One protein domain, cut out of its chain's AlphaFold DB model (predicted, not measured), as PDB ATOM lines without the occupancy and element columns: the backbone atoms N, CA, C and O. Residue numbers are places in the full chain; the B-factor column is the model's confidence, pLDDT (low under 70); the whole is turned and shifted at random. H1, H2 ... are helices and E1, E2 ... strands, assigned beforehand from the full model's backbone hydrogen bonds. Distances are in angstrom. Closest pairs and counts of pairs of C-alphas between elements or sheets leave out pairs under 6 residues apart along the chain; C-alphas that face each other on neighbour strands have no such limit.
ATOM      1  N   SER A   3      29.147 -62.914 119.765       33.72
ATOM      2  CA  SER A   3      29.248 -64.021 118.811       33.72
ATOM      3  C   SER A   3      27.897 -64.297 118.155       33.72
ATOM      4  O   SER A   3      26.949 -64.668 118.845       33.72
ATOM      5  N   VAL A   4      27.822 -64.166 116.831       42.97
ATOM      6  CA  VAL A   4      26.664 -64.608 116.037       42.97
ATOM      7  C   VAL A   4      27.115 -65.757 115.144       42.97
ATOM      8  O   VAL A   4      28.112 -65.619 114.435       42.97
ATOM      9  N   GLN A   5      26.397 -66.879 115.204       44.03
ATOM     10  CA  GLN A   5      26.622 -68.058 114.371       44.03
ATOM     11  C   GLN A   5      25.613 -68.061 113.220       44.03
ATOM     12  O   GLN A   5      24.412 -67.903 113.437       44.03
ATOM     13  N   LEU A   6      26.115 -68.201 111.995       53.12
ATOM     14  CA  LEU A   6      25.339 -68.057 110.762       53.12
ATOM     15  C   LEU A   6      25.059 -69.422 110.112       53.12
ATOM     16  O   LEU A   6      25.749 -70.406 110.388       53.12
ATOM     17  N   SER A   7      23.983 -69.500 109.325       50.38
ATOM     18  CA  SER A   7      23.358 -70.759 108.897       50.38
ATOM     19  C   SER A   7      23.684 -71.169 107.453       50.38
ATOM     20  O   SER A   7      24.102 -70.361 106.629       50.38
ATOM     21  N   PHE A   8      23.475 -72.457 107.155       62.09
ATOM     22  CA  PHE A   8      23.853 -73.155 105.913       62.09
ATOM     23  C   PHE A   8      23.006 -72.793 104.672       62.09
ATOM     24  O   PHE A   8      22.569 -73.675 103.931       62.09
ATOM     25  N   GLN A   9      22.711 -71.510 104.458       76.81
ATOM     26  CA  GLN A   9      22.083 -71.025 103.228       76.81
ATOM     27  C   GLN A   9      22.430 -69.558 102.961       76.81
ATOM     28  O   GLN A   9      22.680 -68.777 103.877       76.81
ATOM     29  N   ILE A  10      22.387 -69.161 101.691       81.50
ATOM     30  CA  ILE A  10      22.509 -67.759 101.279       81.50
ATOM     31  C   ILE A  10      21.206 -67.031 101.633       81.50
ATOM     32  O   ILE A  10      20.133 -67.385 101.137       81.50
ATOM     33  N   VAL A  11      21.296 -66.008 102.480       87.12
ATOM     34  CA  VAL A  11      20.147 -65.272 103.020       87.12
ATOM     35  C   VAL A  11      19.933 -63.983 102.206       87.12
ATOM     36  O   VAL A  11      20.874 -63.199 102.087       87.12
ATOM     37  N   PRO A  12      18.730 -63.722 101.643       85.81
ATOM     38  CA  PRO A  12      18.485 -62.545 100.796       85.81
ATOM     39  C   PRO A  12      18.678 -61.190 101.488       85.81
ATOM     40  O   PRO A  12      19.122 -60.243 100.847       85.81
ATOM     41  N   ASP A  13      18.340 -61.115 102.776       87.38
ATOM     42  CA  ASP A  13      18.504 -59.947 103.639       87.38
ATOM     43  C   ASP A  13      19.159 -60.414 104.947       87.38
ATOM     44  O   ASP A  13      18.520 -61.046 105.789       87.38
ATOM     45  N   LEU A  14      20.472 -60.201 105.052       85.81
ATOM     46  CA  LEU A  14      21.279 -60.562 106.213       85.81
ATOM     47  C   LEU A  14      21.944 -59.301 106.746       85.81
ATOM     48  O   LEU A  14      22.753 -58.689 106.052       85.81
ATOM     49  N   SER A  15      21.632 -58.945 107.988       87.56
ATOM     50  CA  SER A  15      22.235 -57.816 108.686       87.56
ATOM     51  C   SER A  15      22.495 -58.171 110.144       87.56
ATOM     52  O   SER A  15      21.640 -58.750 110.817       87.56
ATOM     53  N   VAL A  16      23.676 -57.808 110.632       87.50
ATOM     54  CA  VAL A  16      24.023 -57.781 112.051       87.50
ATOM     55  C   VAL A  16      24.418 -56.351 112.390       87.50
ATOM     56  O   VAL A  16      25.413 -55.833 111.875       87.50
ATOM     57  N   GLU A  17      23.643 -55.718 113.267       86.06
ATOM     58  CA  GLU A  17      23.944 -54.396 113.809       86.06
ATOM     59  C   GLU A  17      24.262 -54.507 115.302       86.06
ATOM     60  O   GLU A  17      23.491 -55.082 116.071       86.06
ATOM     61  N   VAL A  18      25.408 -53.965 115.717       85.06
ATOM     62  CA  VAL A  18      25.846 -53.928 117.118       85.06
ATOM     63  C   VAL A  18      25.950 -52.473 117.548       85.06
ATOM     64  O   VAL A  18      26.700 -51.695 116.960       85.06
ATOM     65  N   TYR A  19      25.197 -52.125 118.585       85.19
ATOM     66  CA  TYR A  19      25.143 -50.792 119.172       85.19
ATOM     67  C   TYR A  19      25.938 -50.806 120.482       85.19
ATOM     68  O   TYR A  19      25.616 -51.571 121.389       85.19
ATOM     69  N   ILE A  20      26.985 -49.985 120.567       82.06
ATOM     70  CA  ILE A  20      27.832 -49.810 121.755       82.06
ATOM     71  C   ILE A  20      27.570 -48.411 122.314       82.06
ATOM     72  O   ILE A  20      27.573 -47.437 121.557       82.06
ATOM     73  N   ASN A  21      27.360 -48.308 123.625       83.38
ATOM     74  CA  ASN A  21      27.214 -47.037 124.324       83.38
ATOM     75  C   ASN A  21      27.721 -47.167 125.764       83.38
ATOM     76  O   ASN A  21      27.122 -47.887 126.558       83.38
ATOM     77  N   GLU A  22      28.796 -46.454 126.076       84.50
ATOM     78  CA  GLU A  22      29.564 -46.592 127.313       84.50
ATOM     79  C   GLU A  22      29.528 -45.325 128.177       84.50
ATOM     80  O   GLU A  22      29.285 -44.218 127.692       84.50
ATOM     81  N   SER A  23      29.835 -45.480 129.469       81.31
ATOM     82  CA  SER A  23      30.139 -44.360 130.376       81.31
ATOM     83  C   SER A  23      31.468 -43.674 130.037       81.31
ATOM     84  O   SER A  23      31.654 -42.488 130.302       81.31
ATOM     85  N   SER A  24      32.404 -44.438 129.468       84.12
ATOM     86  CA  SER A  24      33.798 -44.060 129.241       84.12
ATOM     87  C   SER A  24      34.169 -44.086 127.761       84.12
ATOM     88  O   SER A  24      33.514 -44.717 126.934       84.12
ATOM     89  N   LYS A  25      35.245 -43.375 127.406       89.75
ATOM     90  CA  LYS A  25      35.711 -43.266 126.019       89.75
ATOM     91  C   LYS A  25      36.121 -44.631 125.462       89.75
ATOM     92  O   LYS A  25      36.952 -45.302 126.060       89.75
ATOM     93  N   ILE A  26      35.609 -45.003 124.290       90.38
ATOM     94  CA  ILE A  26      35.972 -46.234 123.576       90.38
ATOM     95  C   ILE A  26      37.394 -46.073 123.016       90.38
ATOM     96  O   ILE A  26      37.608 -45.367 122.020       90.38
ATOM     97  N   THR A  27      38.375 -46.722 123.641       89.69
ATOM     98  CA  THR A  27      39.796 -46.638 123.270       89.69
ATOM     99  C   THR A  27      40.079 -47.472 122.025       89.69
ATOM    100  O   THR A  27      40.530 -46.938 121.010       89.69
ATOM    101  N   THR A  28      39.719 -48.756 122.056       88.94
ATOM    102  CA  THR A  28      39.850 -49.691 120.928       88.94
ATOM    103  C   THR A  28      38.474 -50.104 120.411       88.94
ATOM    104  O   THR A  28      37.517 -50.173 121.178       88.94
ATOM    105  N   LEU A  29      38.351 -50.338 119.102       89.38
ATOM    106  CA  LEU A  29      37.156 -50.916 118.479       89.38
ATOM    107  C   LEU A  29      37.559 -51.571 117.155       89.38
ATOM    108  O   LEU A  29      37.946 -50.873 116.221       89.38
ATOM    109  N   GLU A  30      37.465 -52.896 117.096       87.94
ATOM    110  CA  GLU A  30      37.941 -53.747 116.003       87.94
ATOM    111  C   GLU A  30      36.888 -54.807 115.651       87.94
ATOM    112  O   GLU A  30      36.180 -55.332 116.522       87.94
ATOM    113  N   VAL A  31      36.810 -55.169 114.370       86.00
ATOM    114  CA  VAL A  31      35.946 -56.251 113.873       86.00
ATOM    115  C   VAL A  31      36.793 -57.172 112.993       86.00
ATOM    116  O   VAL A  31      36.888 -56.941 111.785       86.00
ATOM    117  N   PRO A  32      37.451 -58.193 113.573       83.06
ATOM    118  CA  PRO A  32      38.255 -59.144 112.810       83.06
ATOM    119  C   PRO A  32      37.430 -59.925 111.780       83.06
ATOM    120  O   PRO A  32      36.203 -60.039 111.893       83.06
ATOM    121  N   ALA A  33      38.118 -60.500 110.792       80.56
ATOM    122  CA  ALA A  33      37.539 -61.462 109.856       80.56
ATOM    123  C   ALA A  33      36.777 -62.607 110.566       80.56
ATOM    124  O   ALA A  33      37.044 -62.941 111.723       80.56
ATOM    125  N   LEU A  34      35.813 -63.207 109.858       75.81
ATOM    126  CA  LEU A  34      34.978 -64.289 110.391       75.81
ATOM    127  C   LEU A  34      35.832 -65.483 110.837       75.81
ATOM    128  O   LEU A  34      36.726 -65.927 110.114       75.81
ATOM    129  N   LYS A  35      35.522 -66.034 112.014       68.31
ATOM    130  CA  LYS A  35      36.207 -67.218 112.544       68.31
ATOM    131  C   LYS A  35      35.455 -68.488 112.130       68.31
ATOM    132  O   LYS A  35      34.338 -68.712 112.588       68.31
ATOM    133  N   GLU A  36      36.039 -69.301 111.250       62.66
ATOM    134  CA  GLU A  36      35.355 -70.461 110.640       62.66
ATOM    135  C   GLU A  36      35.360 -71.749 111.489       62.66
ATOM    136  O   GLU A  36      34.543 -72.644 111.247       62.66
ATOM    137  N   SER A  37      36.252 -71.846 112.480       59.44
ATOM    138  CA  SER A  37      36.375 -72.967 113.425       59.44
ATOM    139  C   SER A  37      36.744 -72.475 114.835       59.44
ATOM    140  O   SER A  37      36.836 -71.270 115.088       59.44
ATOM    141  N   ASN A  38      36.980 -73.398 115.774       54.12
ATOM    142  CA  ASN A  38      37.513 -73.048 117.092       54.12
ATOM    143  C   ASN A  38      39.010 -72.682 117.070       54.12
ATOM    144  O   ASN A  38      39.462 -72.049 118.026       54.12
ATOM    145  N   ASP A  39      39.743 -72.953 115.986       45.84
ATOM    146  CA  ASP A  39      41.155 -72.588 115.847       45.84
ATOM    147  C   ASP A  39      41.366 -71.061 115.878       45.84
ATOM    148  O   ASP A  39      40.749 -70.305 115.124       45.84
ATOM    149  N   ILE A  40      42.301 -70.582 116.699       51.88
ATOM    150  CA  ILE A  40      42.871 -69.221 116.650       51.88
ATOM    151  C   ILE A  40      43.818 -69.047 115.435       51.88
ATOM    152  O   ILE A  40      44.285 -67.941 115.173       51.88
ATOM    153  N   ASN A  41      44.058 -70.094 114.632       37.78
ATOM    154  CA  ASN A  41      44.956 -70.079 113.468       37.78
ATOM    155  C   ASN A  41      44.423 -69.310 112.239       37.78
ATOM    156  O   ASN A  41      44.315 -69.827 111.128       37.78
ATOM    157  N   GLN A  42      44.242 -68.004 112.413       42.38
ATOM    158  CA  GLN A  42      44.707 -67.039 111.424       42.38
ATOM    159  C   GLN A  42      45.960 -66.354 111.982       42.38
ATOM    160  O   GLN A  42      45.892 -65.394 112.751       42.38
ATOM    161  N   GLY A  43      47.134 -66.846 111.576       36.44
ATOM    162  CA  GLY A  43      48.379 -66.105 111.757       36.44
ATOM    163  C   GLY A  43      48.249 -64.748 111.064       36.44
ATOM    164  O   GLY A  43      48.036 -64.697 109.856       36.44
ATOM    165  N   ASN A  44      48.359 -63.661 111.832       37.09
ATOM    166  CA  ASN A  44      47.955 -62.302 111.443       37.09
ATOM    167  C   ASN A  44      46.433 -62.100 111.271       37.09
ATOM    168  O   ASN A  44      45.996 -61.464 110.314       37.09
ATOM    169  N   ALA A  45      45.631 -62.503 112.266       42.34
ATOM    170  CA  ALA A  45      44.242 -62.053 112.480       42.34
ATOM    171  C   ALA A  45      44.096 -60.529 112.774       42.34
ATOM    172  O   ALA A  45      43.204 -60.102 113.502       42.34
ATOM    173  N   THR A  46      44.990 -59.711 112.215       45.62
ATOM    174  CA  THR A  46      44.947 -58.243 112.123       45.62
ATOM    175  C   THR A  46      44.385 -57.785 110.771       45.62
ATOM    176  O   THR A  46      44.613 -56.653 110.356       45.62
ATOM    177  N   GLN A  47      43.722 -58.679 110.032       56.84
ATOM    178  CA  GLN A  47      42.972 -58.324 108.835       56.84
ATOM    179  C   GLN A  47      41.527 -58.012 109.241       56.84
ATOM    180  O   GLN A  47      40.755 -58.913 109.581       56.84
ATOM    181  N   ASP A  48      41.190 -56.721 109.226       71.38
ATOM    182  CA  ASP A  48      39.834 -56.228 109.467       71.38
ATOM    183  C   ASP A  48      38.827 -56.887 108.515       71.38
ATOM    184  O   ASP A  48      39.127 -57.149 107.345       71.38
ATOM    185  N   ASN A  49      37.609 -57.120 109.002       81.56
ATOM    186  CA  ASN A  49      36.505 -57.634 108.201       81.56
ATOM    187  C   ASN A  49      36.094 -56.590 107.142       81.56
ATOM    188  O   ASN A  49      35.491 -55.576 107.499       81.56
ATOM    189  N   PRO A  50      36.343 -56.825 105.838       81.00
ATOM    190  CA  PRO A  50      36.145 -55.808 104.801       81.00
ATOM    191  C   PRO A  50      34.665 -55.490 104.528       81.00
ATOM    192  O   PRO A  50      34.364 -54.535 103.814       81.00
ATOM    193  N   LEU A  51      33.743 -56.285 105.081       85.81
ATOM    194  CA  LEU A  51      32.294 -56.114 104.958       85.81
ATOM    195  C   LEU A  51      31.676 -55.448 106.204       85.81
ATOM    196  O   LEU A  51      30.498 -55.088 106.187       85.81
ATOM    197  N   ALA A  52      32.450 -55.274 107.283       88.56
ATOM    198  CA  ALA A  52      32.011 -54.590 108.494       88.56
ATOM    199  C   ALA A  52      32.224 -53.074 108.375       88.56
ATOM    200  O   ALA A  52      33.302 -52.599 108.024       88.56
ATOM    201  N   LYS A  53      31.189 -52.299 108.696       91.88
ATOM    202  CA  LYS A  53      31.204 -50.832 108.673       91.88
ATOM    203  C   LYS A  53      31.084 -50.326 110.105       91.88
ATOM    204  O   LYS A  53      30.111 -50.645 110.782       91.88
ATOM    205  N   ILE A  54      32.075 -49.559 110.554       90.75
ATOM    206  CA  ILE A  54      32.140 -48.999 111.909       90.75
ATOM    207  C   ILE A  54      31.830 -47.499 111.836       90.75
ATOM    208  O   ILE A  54      32.533 -46.739 111.171       90.75
ATOM    209  N   GLU A  55      30.783 -47.080 112.536       90.56
ATOM    210  CA  GLU A  55      30.280 -45.711 112.626       90.56
ATOM    211  C   GLU A  55      30.412 -45.243 114.086       90.56
ATOM    212  O   GLU A  55      29.583 -45.569 114.934       90.56
ATOM    213  N   ARG A  56      31.481 -44.503 114.419       89.69
ATOM    214  CA  ARG A  56      31.610 -43.859 115.739       89.69
ATOM    215  C   ARG A  56      30.717 -42.615 115.774       89.69
ATOM    216  O   ARG A  56      30.967 -41.667 115.034       89.69
ATOM    217  N   LEU A  57      29.690 -42.633 116.624       86.31
ATOM    218  CA  LEU A  57      28.757 -41.516 116.816       86.31
ATOM    219  C   LEU A  57      29.331 -40.455 117.765       86.31
ATOM    220  O   LEU A  57      29.046 -39.267 117.630       86.31
ATOM    221  N   SER A  58      30.130 -40.897 118.734       89.06
ATOM    222  CA  SER A  58      30.797 -40.068 119.736       89.06
ATOM    223  C   SER A  58      32.115 -40.735 120.166       89.06
ATOM    224  O   SER A  58      32.511 -41.772 119.627       89.06
ATOM    225  N   ASP A  59      32.794 -40.164 121.162       89.88
ATOM    226  CA  ASP A  59      33.913 -40.835 121.835       89.88
ATOM    227  C   ASP A  59      33.466 -42.046 122.686       89.88
ATOM    228  O   ASP A  59      34.295 -42.903 122.979       89.88
ATOM    229  N   THR A  60      32.184 -42.145 123.064       86.00
ATOM    230  CA  THR A  60      31.626 -43.175 123.970       86.00
ATOM    231  C   THR A  60      30.597 -44.106 123.310       86.00
ATOM    232  O   THR A  60      30.154 -45.069 123.933       86.00
ATOM    233  N   SER A  61      30.208 -43.853 122.056       86.56
ATOM    234  CA  SER A  61      29.108 -44.550 121.376       86.56
ATOM    235  C   SER A  61      29.459 -44.887 119.923       86.56
ATOM    236  O   SER A  61      29.947 -44.032 119.174       86.56
ATOM    237  N   ALA A  62      29.165 -46.112 119.487       86.88
ATOM    238  CA  ALA A  62      29.441 -46.581 118.127       86.88
ATOM    239  C   ALA A  62      28.393 -47.584 117.620       86.88
ATOM    240  O   ALA A  62      27.851 -48.374 118.391       86.88
ATOM    241  N   ILE A  63      28.156 -47.586 116.307       89.00
ATOM    242  CA  ILE A  63      27.372 -48.601 115.598       89.00
ATOM    243  C   ILE A  63      28.321 -49.401 114.703       89.00
ATOM    244  O   ILE A  63      29.118 -48.835 113.955       89.00
ATOM    245  N   ILE A  64      28.220 -50.724 114.747       89.69
ATOM    246  CA  ILE A  64      28.868 -51.635 113.805       89.69
ATOM    247  C   ILE A  64      27.761 -52.259 112.967       89.69
ATOM    248  O   ILE A  64      26.833 -52.835 113.527       89.69
ATOM    249  N   ARG A  65      27.857 -52.176 111.639       90.44
ATOM    250  CA  ARG A  65      26.919 -52.818 110.707       90.44
ATOM    251  C   ARG A  65      27.673 -53.780 109.801       90.44
ATOM    252  O   ARG A  65      28.594 -53.371 109.094       90.44
ATOM    253  N   TRP A  66      27.271 -55.043 109.795       90.56
ATOM    254  CA  TRP A  66      27.790 -56.070 108.896       90.56
ATOM    255  C   TRP A  66      26.600 -56.699 108.169       90.56
ATOM    256  O   TRP A  66      25.772 -57.360 108.788       90.56
ATOM    257  N   ALA A  67      26.471 -56.418 106.871       91.06
ATOM    258  CA  ALA A  67      25.290 -56.769 106.081       91.06
ATOM    259  C   ALA A  67      25.690 -57.155 104.642       91.06
ATOM    260  O   ALA A  67      25.694 -56.287 103.762       91.06
ATOM    261  N   PRO A  68      26.127 -58.410 104.411       90.00
ATOM    262  CA  PRO A  68      26.679 -58.843 103.129       90.00
ATOM    263  C   PRO A  68      25.587 -59.192 102.106       90.00
ATOM    264  O   PRO A  68      24.637 -59.915 102.428       90.00
ATOM    265  N   THR A  69      25.741 -58.771 100.848       90.88
ATOM    266  CA  THR A  69      24.782 -59.152  99.790       90.88
ATOM    267  C   THR A  69      24.856 -60.655  99.469       90.88
ATOM    268  O   THR A  69      25.887 -61.287  99.712       90.88
ATOM    269  N   PRO A  70      23.824 -61.256  98.845       89.62
ATOM    270  CA  PRO A  70      23.863 -62.648  98.383       89.62
ATOM    271  C   PRO A  70      25.034 -62.999  97.445       89.62
ATOM    272  O   PRO A  70      25.335 -64.175  97.250       89.62
ATOM    273  N   GLU A  71      25.694 -62.013  96.837       89.31
ATOM    274  CA  GLU A  71      26.895 -62.160  96.005       89.31
ATOM    275  C   GLU A  71      28.172 -62.140  96.851       89.31
ATOM    276  O   GLU A  71      29.118 -62.862  96.541       89.31
ATOM    277  N   GLU A  72      28.209 -61.340  97.915       87.50
ATOM    278  CA  GLU A  72      29.313 -61.290  98.883       87.50
ATOM    279  C   GLU A  72      29.311 -62.543  99.770       87.50
ATOM    280  O   GLU A  72      30.358 -63.148  99.988       87.50
ATOM    281  N   GLN A  73      28.130 -63.020 100.180       86.19
ATOM    282  CA  GLN A  73      27.971 -64.290 100.899       86.19
ATOM    283  C   GLN A  73      28.555 -65.469 100.096       86.19
ATOM    284  O   GLN A  73      29.330 -66.247 100.644       86.19
ATOM    285  N   LYS A  74      28.281 -65.542  98.782       84.88
ATOM    286  CA  LYS A  74      28.859 -66.550  97.863       84.88
ATOM    287  C   LYS A  74      30.376 -66.433  97.681       84.88
ATOM    288  O   LYS A  74      31.007 -67.417  97.308       84.88
ATOM    289  N   GLN A  75      30.950 -65.243  97.878       83.25
ATOM    290  CA  GLN A  75      32.401 -65.019  97.815       83.25
ATOM    291  C   GLN A  75      33.108 -65.451  99.104       83.25
ATOM    292  O   GLN A  75      34.269 -65.842  99.038       83.25
ATOM    293  N   LEU A  76      32.413 -65.413 100.248       77.56
ATOM    294  CA  LEU A  76      32.885 -66.016 101.496       77.56
ATOM    295  C   LEU A  76      32.819 -67.549 101.407       77.56
ATOM    296  O   LEU A  76      33.824 -68.220 101.613       77.56
ATOM    297  N   ASN A  77      31.652 -68.105 101.066       76.50
ATOM    298  CA  ASN A  77      31.457 -69.545 100.878       76.50
ATOM    299  C   ASN A  77      30.247 -69.806  99.957       76.50
ATOM    300  O   ASN A  77      29.197 -69.177 100.080       76.50
ATOM    301  N   SER A  78      30.386 -70.762  99.033       77.06
ATOM    302  CA  SER A  78      29.359 -71.147  98.055       77.06
ATOM    303  C   SER A  78      28.015 -71.590  98.649       77.06
ATOM    304  O   SER A  78      27.007 -71.514  97.946       77.06
ATOM    305  N   GLU A  79      27.983 -72.047  99.902       75.56
ATOM    306  CA  GLU A  79      26.773 -72.551 100.575       75.56
ATOM    307  C   GLU A  79      26.063 -71.490 101.441       75.56
ATOM    308  O   GLU A  79      24.935 -71.708 101.880       75.56
ATOM    309  N   GLY A  80      26.676 -70.323 101.656       73.56
ATOM    310  CA  GLY A  80      26.219 -69.309 102.615       73.56
ATOM    311  C   GLY A  80      27.279 -69.013 103.677       73.56
ATOM    312  O   GLY A  80      28.349 -69.620 103.688       73.56
ATOM    313  N   VAL A  81      27.023 -68.050 104.565       77.56
ATOM    314  CA  VAL A  81      28.056 -67.601 105.513       77.56
ATOM    315  C   VAL A  81      28.220 -68.592 106.662       77.56
ATOM    316  O   VAL A  81      27.298 -68.815 107.440       77.56
ATOM    317  N   LYS A  82      29.439 -69.114 106.813       74.81
ATOM    318  CA  LYS A  82      29.858 -69.948 107.943       74.81
ATOM    319  C   LYS A  82      30.785 -69.160 108.872       74.81
ATOM    320  O   LYS A  82      31.614 -68.381 108.411       74.81
ATOM    321  N   GLY A  83      30.680 -69.422 110.172       74.44
ATOM    322  CA  GLY A  83      31.604 -68.921 111.189       74.44
ATOM    323  C   GLY A  83      31.000 -67.891 112.140       74.44
ATOM    324  O   GLY A  83      29.793 -67.642 112.142       74.44
ATOM    325  N   GLN A  84      31.870 -67.323 112.973       76.31
ATOM    326  CA  GLN A  84      31.550 -66.371 114.031       76.31
ATOM    327  C   GLN A  84      31.953 -64.948 113.619       76.31
ATOM    328  O   GLN A  84      33.133 -64.684 113.372       76.31
ATOM    329  N   LEU A  85      30.998 -64.013 113.631       81.38
ATOM    330  CA  LEU A  85      31.306 -62.579 113.653       81.38
ATOM    331  C   LEU A  85      31.711 -62.167 115.076       81.38
ATOM    332  O   LEU A  85      31.005 -62.486 116.035       81.38
ATOM    333  N   VAL A  86      32.836 -61.458 115.208       81.25
ATOM    334  CA  VAL A  86      33.388 -60.995 116.491       81.25
ATOM    335  C   VAL A  86      33.543 -59.479 116.470       81.25
ATOM    336  O   VAL A  86      34.207 -58.941 115.591       81.25
ATOM    337  N   VAL A  87      33.002 -58.801 117.483       83.69
ATOM    338  CA  VAL A  87      33.313 -57.394 117.779       83.69
ATOM    339  C   VAL A  87      34.170 -57.341 119.042       83.69
ATOM    340  O   VAL A  87      33.829 -57.974 120.050       83.69
ATOM    341  N   ARG A  88      35.281 -56.602 118.985       84.88
ATOM    342  CA  ARG A  88      36.187 -56.330 120.110       84.88
ATOM    343  C   ARG A  88      36.220 -54.829 120.366       84.88
ATOM    344  O   ARG A  88      36.337 -54.060 119.420       84.88
ATOM    345  N   TYR A  89      36.135 -54.417 121.620       89.25
ATOM    346  CA  TYR A  89      36.341 -53.032 122.032       89.25
ATOM    347  C   TYR A  89      36.835 -52.999 123.477       89.25
ATOM    348  O   TYR A  89      36.714 -53.999 124.187       89.25
ATOM    349  N   ASP A  90      37.375 -51.858 123.888       88.38
ATOM    350  CA  ASP A  90      37.686 -51.553 125.285       88.38
ATOM    351  C   ASP A  90      37.490 -50.051 125.545       88.38
ATOM    352  O   ASP A  90      37.376 -49.253 124.604       88.38
ATOM    353  N   VAL A  91      37.438 -49.669 126.818       89.19
ATOM    354  CA  VAL A  91      37.190 -48.299 127.286       89.19
ATOM    355  C   VAL A  91      38.431 -47.668 127.927       89.19
ATOM    356  O   VAL A  91      39.455 -48.317 128.135       89.19
ATOM    357  N   ASP A  92      38.366 -46.372 128.221       86.94
ATOM    358  CA  ASP A  92      39.384 -45.658 128.991       86.94
ATOM    359  C   ASP A  92      39.282 -46.010 130.484       86.94
ATOM    360  O   ASP A  92      38.436 -45.494 131.216       86.94
ATOM    361  N   ARG A  93      40.184 -46.898 130.912       83.19
ATOM    362  CA  ARG A  93      40.370 -47.336 132.303       83.19
ATOM    363  C   ARG A  93      41.430 -46.513 133.051       83.19
ATOM    364  O   ARG A  93      41.605 -46.710 134.251       83.19
TER     365      ARG A  93
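Overview. This is residues 3 to 93 of the 712 residues of the protein "Hypothetical protein" of Timema douglasi (UniProt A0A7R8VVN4). Two small sheets lie face to face as a slim sandwich, E2, E5 and E4 in one and E1, E6 and E3 in the other, their strands running nearly along the same line. The short helix H1 lies beyond one end of the sandwich, and residues 31 to 51, with no named element, make a wide loop between E3 and E4. The printed part has 91 residues with six named strands and one named helix, in the order E1, E2, E3, E4, E5, H1, E6; both sheets, E2 - E5 - E4 and E1 - E6 - E3, are antiparallel. The class is mostly strand, with under half of the residues in named elements. The whole is only just compact, close to loose, with a radius of gyration of the C-alphas of 14.2 A and spans of 42 by 30 by 18 A.

Along the chain. In one sheet E2 is residues 16 to 21, 16.6 A long, E5 is residues 61 to 66, 17.0 A, and E4 is residues 52 to 56, 13.0 A. In the other, E1 is residues 3 to 5, beginning at C-alpha 3 (29.248, -64.021, 118.811), E3 is residues 26 to 30, 10.8 A, and E6 is residues 84 to 91, 23.1 A, ending at C-alpha 91 (37.190, -48.299, 127.286). H1 is residues 70 to 76, 10.1 A, beginning at C-alpha 70 (23.863, -62.648, 98.383).

Arrangement. E5 is the inner strand between E2 and E4. E2 and E5 are antiparallel at 172 degrees, with N 18 and O 64 within hydrogen-bond range at 2.8 A. E4 and E5 form a hairpin at 164 degrees, with N 55 and O 63 2.8 A apart. In the sandwich, two sheets face to face, the facing parts are 9.5 A centre to centre. E6 is the inner strand of the second sheet, with staggered pairing: its residues 84 to 86 pair with E1, with N 85 and O 4 3.4 A apart, and 88 to 91 with E3, with N 30 and O 88 2.8 A apart. Between the sheets, E3 and E4 are near each other, with 5 pairs of C-alphas within 10 A. H1 is not on either sheet; 2 of its 3 O i to N i+4 pairs are within hydrogen-bond range.

Size, cuts and confidence. The C-alphas farthest apart, those of Ser 78 and Arg 93, are 43.1 A apart. The printed part has no cut. The link from E3 to E4 is long, with 21 residues. The mean pLDDT of the printed part is 77.4; residues 3 to 8 and 35 to 47 are under 70.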